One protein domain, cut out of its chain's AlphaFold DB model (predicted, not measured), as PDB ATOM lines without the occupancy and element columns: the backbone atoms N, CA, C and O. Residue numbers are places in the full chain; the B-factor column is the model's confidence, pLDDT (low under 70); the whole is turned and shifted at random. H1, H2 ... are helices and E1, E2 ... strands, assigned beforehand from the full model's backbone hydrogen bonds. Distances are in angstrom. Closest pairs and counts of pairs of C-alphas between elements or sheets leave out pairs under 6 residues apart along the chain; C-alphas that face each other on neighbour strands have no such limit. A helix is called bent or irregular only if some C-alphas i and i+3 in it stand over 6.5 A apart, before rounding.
ATOM      1  N   ARG A 379     139.344 166.781 181.013       59.94
ATOM      2  CA  ARG A 379     138.922 165.587 180.259       59.94
ATOM      3  C   ARG A 379     137.994 164.742 181.131       59.94
ATOM      4  O   ARG A 379     138.312 164.474 182.281       59.94
ATOM      5  N   LYS A 380     136.885 164.246 180.576       56.28
ATOM      6  CA  LYS A 380     136.024 163.279 181.277       56.28
ATOM      7  C   LYS A 380     136.787 161.952 181.444       56.28
ATOM      8  O   LYS A 380     137.095 161.301 180.446       56.28
ATOM      9  N   ARG A 381     137.129 161.558 182.677       57.97
ATOM     10  CA  ARG A 381     137.664 160.223 183.032       57.97
ATOM     11  C   ARG A 381     136.865 159.665 184.215       57.97
ATOM     12  O   ARG A 381     136.296 160.430 184.976       57.97
ATOM     13  N   LYS A 382     136.808 158.333 184.321       54.03
ATOM     14  CA  LYS A 382     135.888 157.608 185.216       54.03
ATOM     15  C   LYS A 382     136.308 157.539 186.694       54.03
ATOM     16  O   LYS A 382     135.452 157.234 187.506       54.03
ATOM     17  N   VAL A 383     137.568 157.811 187.047       59.88
ATOM     18  CA  VAL A 383     138.042 157.794 188.445       59.88
ATOM     19  C   VAL A 383     139.066 158.916 188.631       59.88
ATOM     20  O   VAL A 383     140.088 158.937 187.941       59.88
ATOM     21  N   CYS A 384     138.756 159.865 189.513       58.38
ATOM     22  CA  CYS A 384     139.660 160.904 190.007       58.38
ATOM     23  C   CYS A 384     139.473 161.001 191.513       58.38
ATOM     24  O   CYS A 384     138.753 161.864 192.004       58.38
ATOM     25  N   GLU A 385     140.085 160.071 192.226       57.81
ATOM     26  CA  GLU A 385     140.177 160.149 193.675       57.81
ATOM     27  C   GLU A 385     141.220 161.241 194.006       57.81
ATOM     28  O   GLU A 385     142.343 161.210 193.500       57.81
ATOM     29  N   ASP A 386     140.782 162.256 194.762       59.16
ATOM     30  CA  ASP A 386     141.571 163.305 195.443       59.16
ATOM     31  C   ASP A 386     141.983 164.606 194.710       59.16
ATOM     32  O   ASP A 386     143.001 165.221 195.039       59.16
ATOM     33  N   PHE A 387     141.162 165.129 193.788       63.91
ATOM     34  CA  PHE A 387     141.299 166.529 193.309       63.91
ATOM     35  C   PHE A 387     140.092 167.429 193.596       63.91
ATOM     36  O   PHE A 387     140.066 168.580 193.145       63.91
ATOM     37  N   THR A 388     139.106 166.939 194.345       62.69
ATOM     38  CA  THR A 388     137.995 167.751 194.845       62.69
ATOM     39  C   THR A 388     138.564 168.928 195.653       62.69
ATOM     40  O   THR A 388     139.500 168.780 196.433       62.69
ATOM     41  N   ASP A 389     138.097 170.141 195.349       71.00
ATOM     42  CA  ASP A 389     138.563 171.421 195.918       71.00
ATOM     43  C   ASP A 389     139.959 171.931 195.503       71.00
ATOM     44  O   ASP A 389     140.454 172.927 196.037       71.00
ATOM     45  N   LYS A 390     140.585 171.338 194.481       81.75
ATOM     46  CA  LYS A 390     141.768 171.935 193.835       81.75
ATOM     47  C   LYS A 390     141.364 172.957 192.771       81.75
ATOM     48  O   LYS A 390     140.272 172.916 192.209       81.75
ATOM     49  N   TRP A 391     142.280 173.867 192.454       84.00
ATOM     50  CA  TRP A 391     142.121 174.881 191.414       84.00
ATOM     51  C   TRP A 391     143.032 174.594 190.230       84.00
ATOM     52  O   TRP A 391     144.188 174.202 190.399       84.00
ATOM     53  N   TRP A 392     142.540 174.851 189.023       82.75
ATOM     54  CA  TRP A 392     143.312 174.752 187.788       82.75
ATOM     55  C   TRP A 392     143.150 176.024 186.955       82.75
ATOM     56  O   TRP A 392     142.134 176.714 187.036       82.75
ATOM     57  N   PHE A 393     144.168 176.356 186.159       84.38
ATOM     58  CA  PHE A 393     144.116 177.525 185.284       84.38
ATOM     59  C   PHE A 393     143.571 177.159 183.908       84.38
ATOM     60  O   PHE A 393     144.181 176.375 183.179       84.38
ATOM     61  N   ASP A 394     142.466 177.792 183.534       79.50
ATOM     62  CA  ASP A 394     141.928 177.728 182.190       79.50
ATOM     63  C   ASP A 394     142.631 178.758 181.301       79.50
ATOM     64  O   ASP A 394     142.400 179.967 181.384       79.50
ATOM     65  N   GLY A 395     143.510 178.271 180.423       71.69
ATOM     66  CA  GLY A 395     144.248 179.113 179.483       71.69
ATOM     67  C   GLY A 395     143.386 179.781 178.405       71.69
ATOM     68  O   GLY A 395     143.826 180.779 177.830       71.69
ATOM     69  N   TYR A 396     142.180 179.267 178.133       68.44
ATOM     70  CA  TYR A 396     141.241 179.839 177.168       68.44
ATOM     71  C   TYR A 396     140.523 181.051 177.767       68.44
ATOM     72  O   TYR A 396     140.574 182.143 177.197       68.44
ATOM     73  N   PHE A 397     139.944 180.896 178.960       73.19
ATOM     74  CA  PHE A 397     139.251 181.986 179.660       73.19
ATOM     75  C   PHE A 397     140.182 182.873 180.506       73.19
ATOM     76  O   PHE A 397     139.762 183.919 181.002       73.19
ATOM     77  N   ARG A 398     141.457 182.487 180.646       79.88
ATOM     78  CA  ARG A 398     142.480 183.144 181.481       79.88
ATOM     79  C   ARG A 398     142.053 183.313 182.939       79.88
ATOM     80  O   ARG A 398     142.372 184.321 183.578       79.88
ATOM     81  N   ILE A 399     141.345 182.323 183.461       82.44
ATOM     82  CA  ILE A 399     140.757 182.334 184.799       82.44
ATOM     83  C   ILE A 399     141.058 181.015 185.507       82.44
ATOM     84  O   ILE A 399     141.250 179.988 184.861       82.44
ATOM     85  N   CYS A 400     141.137 181.051 186.831       84.38
ATOM     86  CA  CYS A 400     141.261 179.849 187.640       84.38
ATOM     87  C   CYS A 400     139.879 179.324 188.010       84.38
ATOM     88  O   CYS A 400     139.045 180.093 188.479       84.38
ATOM     89  N   ASN A 401     139.664 178.026 187.814       82.56
ATOM     90  CA  ASN A 401     138.417 177.337 188.123       82.56
ATOM     91  C   ASN A 401     138.664 176.258 189.181       82.56
ATOM     92  O   ASN A 401     139.739 175.651 189.207       82.56
ATOM     93  N   ILE A 402     137.660 176.006 190.020       83.50
ATOM     94  CA  ILE A 402     137.646 174.848 190.915       83.50
ATOM     95  C   ILE A 402     137.416 173.571 190.097       83.50
ATOM     96  O   ILE A 402     136.698 173.582 189.093       83.50
ATOM     97  N   VAL A 403     138.054 172.477 190.494       78.81
ATOM     98  CA  VAL A 403     137.807 171.154 189.917       78.81
ATOM     99  C   VAL A 403     136.425 170.677 190.366       78.81
ATOM    100  O   VAL A 403     136.147 170.615 191.563       78.81
ATOM    101  N   LYS A 404     135.547 170.379 189.403       71.62
ATOM    102  CA  LYS A 404     134.208 169.833 189.663       71.62
ATOM    103  C   LYS A 404     134.282 168.317 189.862       71.62
ATOM    104  O   LYS A 404     135.144 167.661 189.278       71.62
ATOM    105  N   GLU A 405     133.357 167.756 190.640       66.44
ATOM    106  CA  GLU A 405     133.218 166.299 190.771       66.44
ATOM    107  C   GLU A 405     133.043 165.643 189.392       66.44
ATOM    108  O   GLU A 405     132.243 166.084 188.567       66.44
ATOM    109  N   GLY A 406     133.845 164.613 189.113       63.72
ATOM    110  CA  GLY A 406     133.834 163.896 187.833       63.72
ATOM    111  C   GLY A 406     134.565 164.583 186.665       63.72
ATOM    112  O   GLY A 406     134.704 163.978 185.597       63.72
ATOM    113  N   GLU A 407     135.084 165.805 186.831       61.97
ATOM    114  CA  GLU A 407     135.900 166.485 185.818       61.97
ATOM    115  C   GLU A 407     137.390 166.361 186.139       61.97
ATOM    116  O   GLU A 407     137.939 167.141 186.904       61.97
ATOM    117  N   CYS A 408     138.073 165.405 185.509       66.75
ATOM    118  CA  CYS A 408     139.506 165.182 185.690       66.75
ATOM    119  C   CYS A 408     140.345 166.142 184.830       66.75
ATOM    120  O   CYS A 408     140.424 165.969 183.602       66.75
ATOM    121  N   PRO A 409     141.034 167.141 185.400       61.66
ATOM    122  CA  PRO A 409     141.895 168.003 184.613       61.66
ATOM    123  C   PRO A 409     143.193 167.264 184.258       61.66
ATOM    124  O   PRO A 409     143.685 166.419 184.998       61.66
ATOM    125  N   SER A 410     143.714 167.521 183.061       64.50
ATOM    126  CA  SER A 410     144.904 166.854 182.507       64.50
ATOM    127  C   SER A 410     146.224 167.382 183.101       64.50
ATOM    128  O   SER A 410     146.227 168.078 184.110       64.50
ATOM    129  N   HIS A 411     147.369 167.051 182.484       59.88
ATOM    130  CA  HIS A 411     148.696 167.468 182.949       59.88
ATOM    131  C   HIS A 411     148.829 168.994 183.092       59.88
ATOM    132  O   HIS A 411     148.827 169.730 182.106       59.88
ATOM    133  N   GLY A 412     149.055 169.444 184.322       67.50
ATOM    134  CA  GLY A 412     149.494 170.793 184.656       67.50
ATOM    135  C   GLY A 412     149.479 171.013 186.164       67.50
ATOM    136  O   GLY A 412     149.396 170.061 186.936       67.50
ATOM    137  N   SER A 413     149.659 172.258 186.589       76.88
ATOM    138  CA  SER A 413     149.733 172.595 188.007       76.88
ATOM    139  C   SER A 413     148.347 172.803 188.601       76.88
ATOM    140  O   SER A 413     147.541 173.558 188.057       76.88
ATOM    141  N   PHE A 414     148.130 172.162 189.742       81.81
ATOM    142  CA  PHE A 414     146.972 172.343 190.602       81.81
ATOM    143  C   PHE A 414     147.350 173.228 191.782       81.81
ATOM    144  O   PHE A 414     148.505 173.234 192.218       81.81
ATOM    145  N   PHE A 415     146.384 173.988 192.275       85.06
ATOM    146  CA  PHE A 415     146.594 174.954 193.343       85.06
ATOM    147  C   PHE A 415     145.569 174.738 194.449       85.06
ATOM    148  O   PHE A 415     144.430 174.367 194.179       85.06
ATOM    149  N   ASP A 416     145.971 175.000 195.687       84.19
ATOM    150  CA  ASP A 416     145.093 174.853 196.853       84.19
ATOM    151  C   ASP A 416     144.122 176.032 197.017       84.19
ATOM    152  O   ASP A 416     143.158 175.937 197.767       84.19
ATOM    153  N   SER A 417     144.345 177.146 196.310       85.06
ATOM    154  CA  SER A 417     143.444 178.299 196.326       85.06
ATOM    155  C   SER A 417     143.386 179.021 194.984       85.06
ATOM    156  O   SER A 417     144.344 178.996 194.194       85.06
ATOM    157  N   CYS A 418     142.278 179.731 194.754       85.00
ATOM    158  CA  CYS A 418     142.128 180.600 193.593       85.00
ATOM    159  C   CYS A 418     143.256 181.626 193.535       85.00
ATOM    160  O   CYS A 418     143.863 181.838 192.481       85.00
ATOM    161  N   GLU A 419     143.574 182.248 194.673       84.19
ATOM    162  CA  GLU A 419     144.604 183.278 194.743       84.19
ATOM    163  C   GLU A 419     145.977 182.745 194.336       84.19
ATOM    164  O   GLU A 419     146.714 183.420 193.614       84.19
ATOM    165  N   ASP A 420     146.340 181.533 194.771       86.12
ATOM    166  CA  ASP A 420     147.615 180.924 194.396       86.12
ATOM    167  C   ASP A 420     147.666 180.592 192.905       86.12
ATOM    168  O   ASP A 420     148.668 180.890 192.244       86.12
ATOM    169  N   CYS A 421     146.559 180.095 192.358       85.94
ATOM    170  CA  CYS A 421     146.405 179.856 190.931       85.94
ATOM    171  C   CYS A 421     146.545 181.153 190.117       85.94
ATOM    172  O   CYS A 421     147.408 181.259 189.238       85.94
ATOM    173  N   MET A 422     145.773 182.195 190.439       86.00
ATOM    174  CA  MET A 422     145.779 183.451 189.686       86.00
ATOM    175  C   MET A 422     147.109 184.192 189.838       86.00
ATOM    176  O   MET A 422     147.668 184.674 188.856       86.00
ATOM    177  N   ARG A 423     147.713 184.218 191.029       84.19
ATOM    178  CA  ARG A 423     149.019 184.869 191.248       84.19
ATOM    179  C   ARG A 423     150.153 184.202 190.470       84.19
ATOM    180  O   ARG A 423     151.169 184.851 190.185       84.19
ATOM    181  N   ARG A 424     150.031 182.914 190.152       84.62
ATOM    182  CA  ARG A 424     151.069 182.179 189.425       84.62
ATOM    183  C   ARG A 424     150.784 182.040 187.926       84.62
ATOM    184  O   ARG A 424     151.749 182.032 187.164       84.62
ATOM    185  N   CYS A 425     149.518 182.026 187.506       82.75
ATOM    186  CA  CYS A 425     149.112 181.826 186.110       82.75
ATOM    187  C   CYS A 425     148.511 183.065 185.418       82.75
ATOM    188  O   CYS A 425     148.652 183.202 184.204       82.75
ATOM    189  N   ASN A 426     147.922 184.017 186.154       80.75
ATOM    190  CA  ASN A 426     147.426 185.292 185.619       80.75
ATOM    191  C   ASN A 426     147.574 186.459 186.622       80.75
ATOM    192  O   ASN A 426     146.610 186.957 187.205       80.75
ATOM    193  N   ARG A 427     148.813 186.950 186.782       69.94
ATOM    194  CA  ARG A 427     149.161 188.030 187.730       69.94
ATOM    195  C   ARG A 427     148.415 189.351 187.524       69.94
ATOM    196  O   ARG A 427     148.389 190.155 188.449       69.94
ATOM    197  N   ARG A 428     147.871 189.611 186.330       66.81
ATOM    198  CA  ARG A 428     147.184 190.878 186.028       66.81
ATOM    199  C   ARG A 428     145.777 190.944 186.624       66.81
ATOM    200  O   ARG A 428     145.346 192.037 186.958       66.81
ATOM    201  N   ASP A 429     145.133 189.794 186.828       65.69
ATOM    202  CA  ASP A 429     143.735 189.699 187.268       65.69
ATOM    203  C   ASP A 429     143.581 188.986 188.626       65.69
ATOM    204  O   ASP A 429     142.526 188.437 188.931       65.69
ATOM    205  N   ALA A 430     144.619 188.992 189.474       60.31
ATOM    206  CA  ALA A 430     144.622 188.269 190.753       60.31
ATOM    207  C   ALA A 430     143.487 188.675 191.718       60.31
ATOM    208  O   ALA A 430     143.070 187.869 192.541       60.31
ATOM    209  N   ARG A 431     142.933 189.890 191.578       65.06
ATOM    210  CA  ARG A 431     141.796 190.383 192.381       65.06
ATOM    211  C   ARG A 431     140.445 189.754 192.012       65.06
ATOM    212  O   ARG A 431     139.462 190.003 192.695       65.06
ATOM    213  N   ARG A 432     140.373 188.953 190.942       68.56
ATOM    214  CA  ARG A 432     139.125 188.333 190.470       68.56
ATOM    215  C   ARG A 432     138.682 187.133 191.319       68.56
ATOM    216  O   ARG A 432     137.537 186.723 191.198       68.56
ATOM    217  N   CYS A 433     139.554 186.604 192.182       68.06
ATOM    218  CA  CYS A 433     139.254 185.435 193.012       68.06
ATOM    219  C   CYS A 433     138.128 185.653 194.018       68.06
ATOM    220  O   CYS A 433     137.292 184.768 194.142       68.06
ATOM    221  N   VAL A 434     138.032 186.844 194.618       72.38
ATOM    222  CA  VAL A 434     136.953 187.188 195.562       72.38
ATOM    223  C   VAL A 434     135.576 186.951 194.931       72.38
ATOM    224  O   VAL A 434     134.730 186.269 195.495       72.38
ATOM    225  N   TYR A 435     135.386 187.421 193.695       67.50
ATOM    226  CA  TYR A 435     134.136 187.238 192.955       67.50
ATOM    227  C   TYR A 435     133.879 185.775 192.556       67.50
ATOM    228  O   TYR A 435     132.736 185.324 192.536       67.50
ATOM    229  N   ILE A 436     134.932 185.027 192.210       68.69
ATOM    230  CA  ILE A 436     134.806 183.616 191.814       68.69
ATOM    231  C   ILE A 436     134.409 182.765 193.029       68.69
ATOM    232  O   ILE A 436     133.512 181.935 192.918       68.69
ATOM    233  N   GLU A 437     135.021 183.006 194.189       70.50
ATOM    234  CA  GLU A 437     134.705 182.320 195.445       70.50
ATOM    235  C   GLU A 437     133.293 182.665 195.942       70.50
ATOM    236  O   GLU A 437     132.540 181.763 196.309       70.50
ATOM    237  N   GLU A 438     132.867 183.932 195.859       72.38
ATOM    238  CA  GLU A 438     131.486 184.331 196.172       72.38
ATOM    239  C   GLU A 438     130.450 183.674 195.254       72.38
ATOM    240  O   GLU A 438     129.384 183.258 195.716       72.38
ATOM    241  N   LYS A 439     130.751 183.563 193.954       70.12
ATOM    242  CA  LYS A 439     129.874 182.898 192.985       70.12
ATOM    243  C   LYS A 439     129.751 181.402 193.284       70.12
ATOM    244  O   LYS A 439     128.633 180.898 193.339       70.12
ATOM    245  N   ILE A 440     130.866 180.721 193.553       69.38
ATOM    246  CA  ILE A 440     130.869 179.300 193.938       69.38
ATOM    247  C   ILE A 440     130.093 179.093 195.248       69.38
ATOM    248  O   ILE A 440     129.311 178.150 195.349       69.38
ATOM    249  N   ARG A 441     130.241 179.988 196.236       73.62
ATOM    250  CA  ARG A 441     129.493 179.921 197.505       73.62
ATOM    251  C   ARG A 441     127.981 180.037 197.292       73.62
ATOM    252  O   ARG A 441     127.226 179.319 197.937       73.62
ATOM    253  N   LYS A 442     127.542 180.914 196.384       73.00
ATOM    254  CA  LYS A 442     126.123 181.060 196.008       73.00
ATOM    255  C   LYS A 442     125.582 179.853 195.234       73.00
ATOM    256  O   LYS A 442     124.406 179.549 195.370       73.00
ATOM    257  N   GLU A 443     126.416 179.185 194.438       65.62
ATOM    258  CA  GLU A 443     126.037 177.984 193.676       65.62
ATOM    259  C   GLU A 443     125.999 176.712 194.543       65.62
ATOM    260  O   GLU A 443     125.171 175.848 194.289       65.62
ATOM    261  N   ARG A 444     126.855 176.599 195.574       70.44
ATOM    262  CA  ARG A 444     126.875 175.464 196.525       70.44
ATOM    263  C   ARG A 444     125.848 175.578 197.663       70.44
ATOM    264  O   ARG A 444     125.576 174.587 198.326       70.44
ATOM    265  N   GLY A 445     125.328 176.776 197.932       57.03
ATOM    266  CA  GLY A 445     124.366 177.051 199.006       57.03
ATOM    267  C   GLY A 445     122.908 177.103 198.546       57.03
ATOM    268  O   GLY A 445     122.146 177.897 199.098       57.03
ATOM    269  N   ARG A 446     122.547 176.346 197.505       42.88
ATOM    270  CA  ARG A 446     121.215 176.342 196.902       42.88
ATOM    271  C   ARG A 446     120.678 174.932 196.751       42.88
ATOM    272  O   ARG A 446     121.482 174.063 196.351       42.88
TER     273      ARG A 446
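AT A GLANCE: This is residues 379 to 446 of the 446 residues of the protein "Pancreatic trypsin inhibitor" of Rhipicephalus appendiculatus (UniProt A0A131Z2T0). A strand hairpin, E1 and E2, lies near the middle with H1 packed on it; beyond H1, longer H2 folds back past E2 to a free end, residues 441 to 446. The 68 printed residues have, in order, three named strands and two named helices, E1 E2 E3 H1 H2: class mixed, sheet E1 - E2 antiparallel. The whole is compact, radius of gyration of the C-alphas 12.0 A, spans 35 by 31 by 20 A.

HOW THE PARTS SIT: Look at E1, residues 391 to 394, and E2, residues 399 to 402, an antiparallel hairpin; N 392 and O 401 are within hydrogen-bond range, 2.9 A. H2, residues 430 to 444, touches H1, residues 418 to 425, at a steep tilt of 40 degrees, opposite ways; closest C-alphas, Met 422 and Ala 430, 5.1 A. Every O i to N i+4 pair is within hydrogen-bond range in H1, 9 of 11 in H2. E3, residues 407 to 409, is apart from H2.

IN THESE COORDINATES: Find C-alpha 391, where E1 begins, at (142.121, 174.881, 191.414). H2 runs 22.6 A to C-alpha 444 at (126.875, 175.464, 196.525), only just irregular: C-alphas 431 and 434 are 6.6 A apart.

THE WHOLE: The printed part has no cut; no link is long. Model pLDDT is under 70 in 32 printed residues, among them 379 to 388.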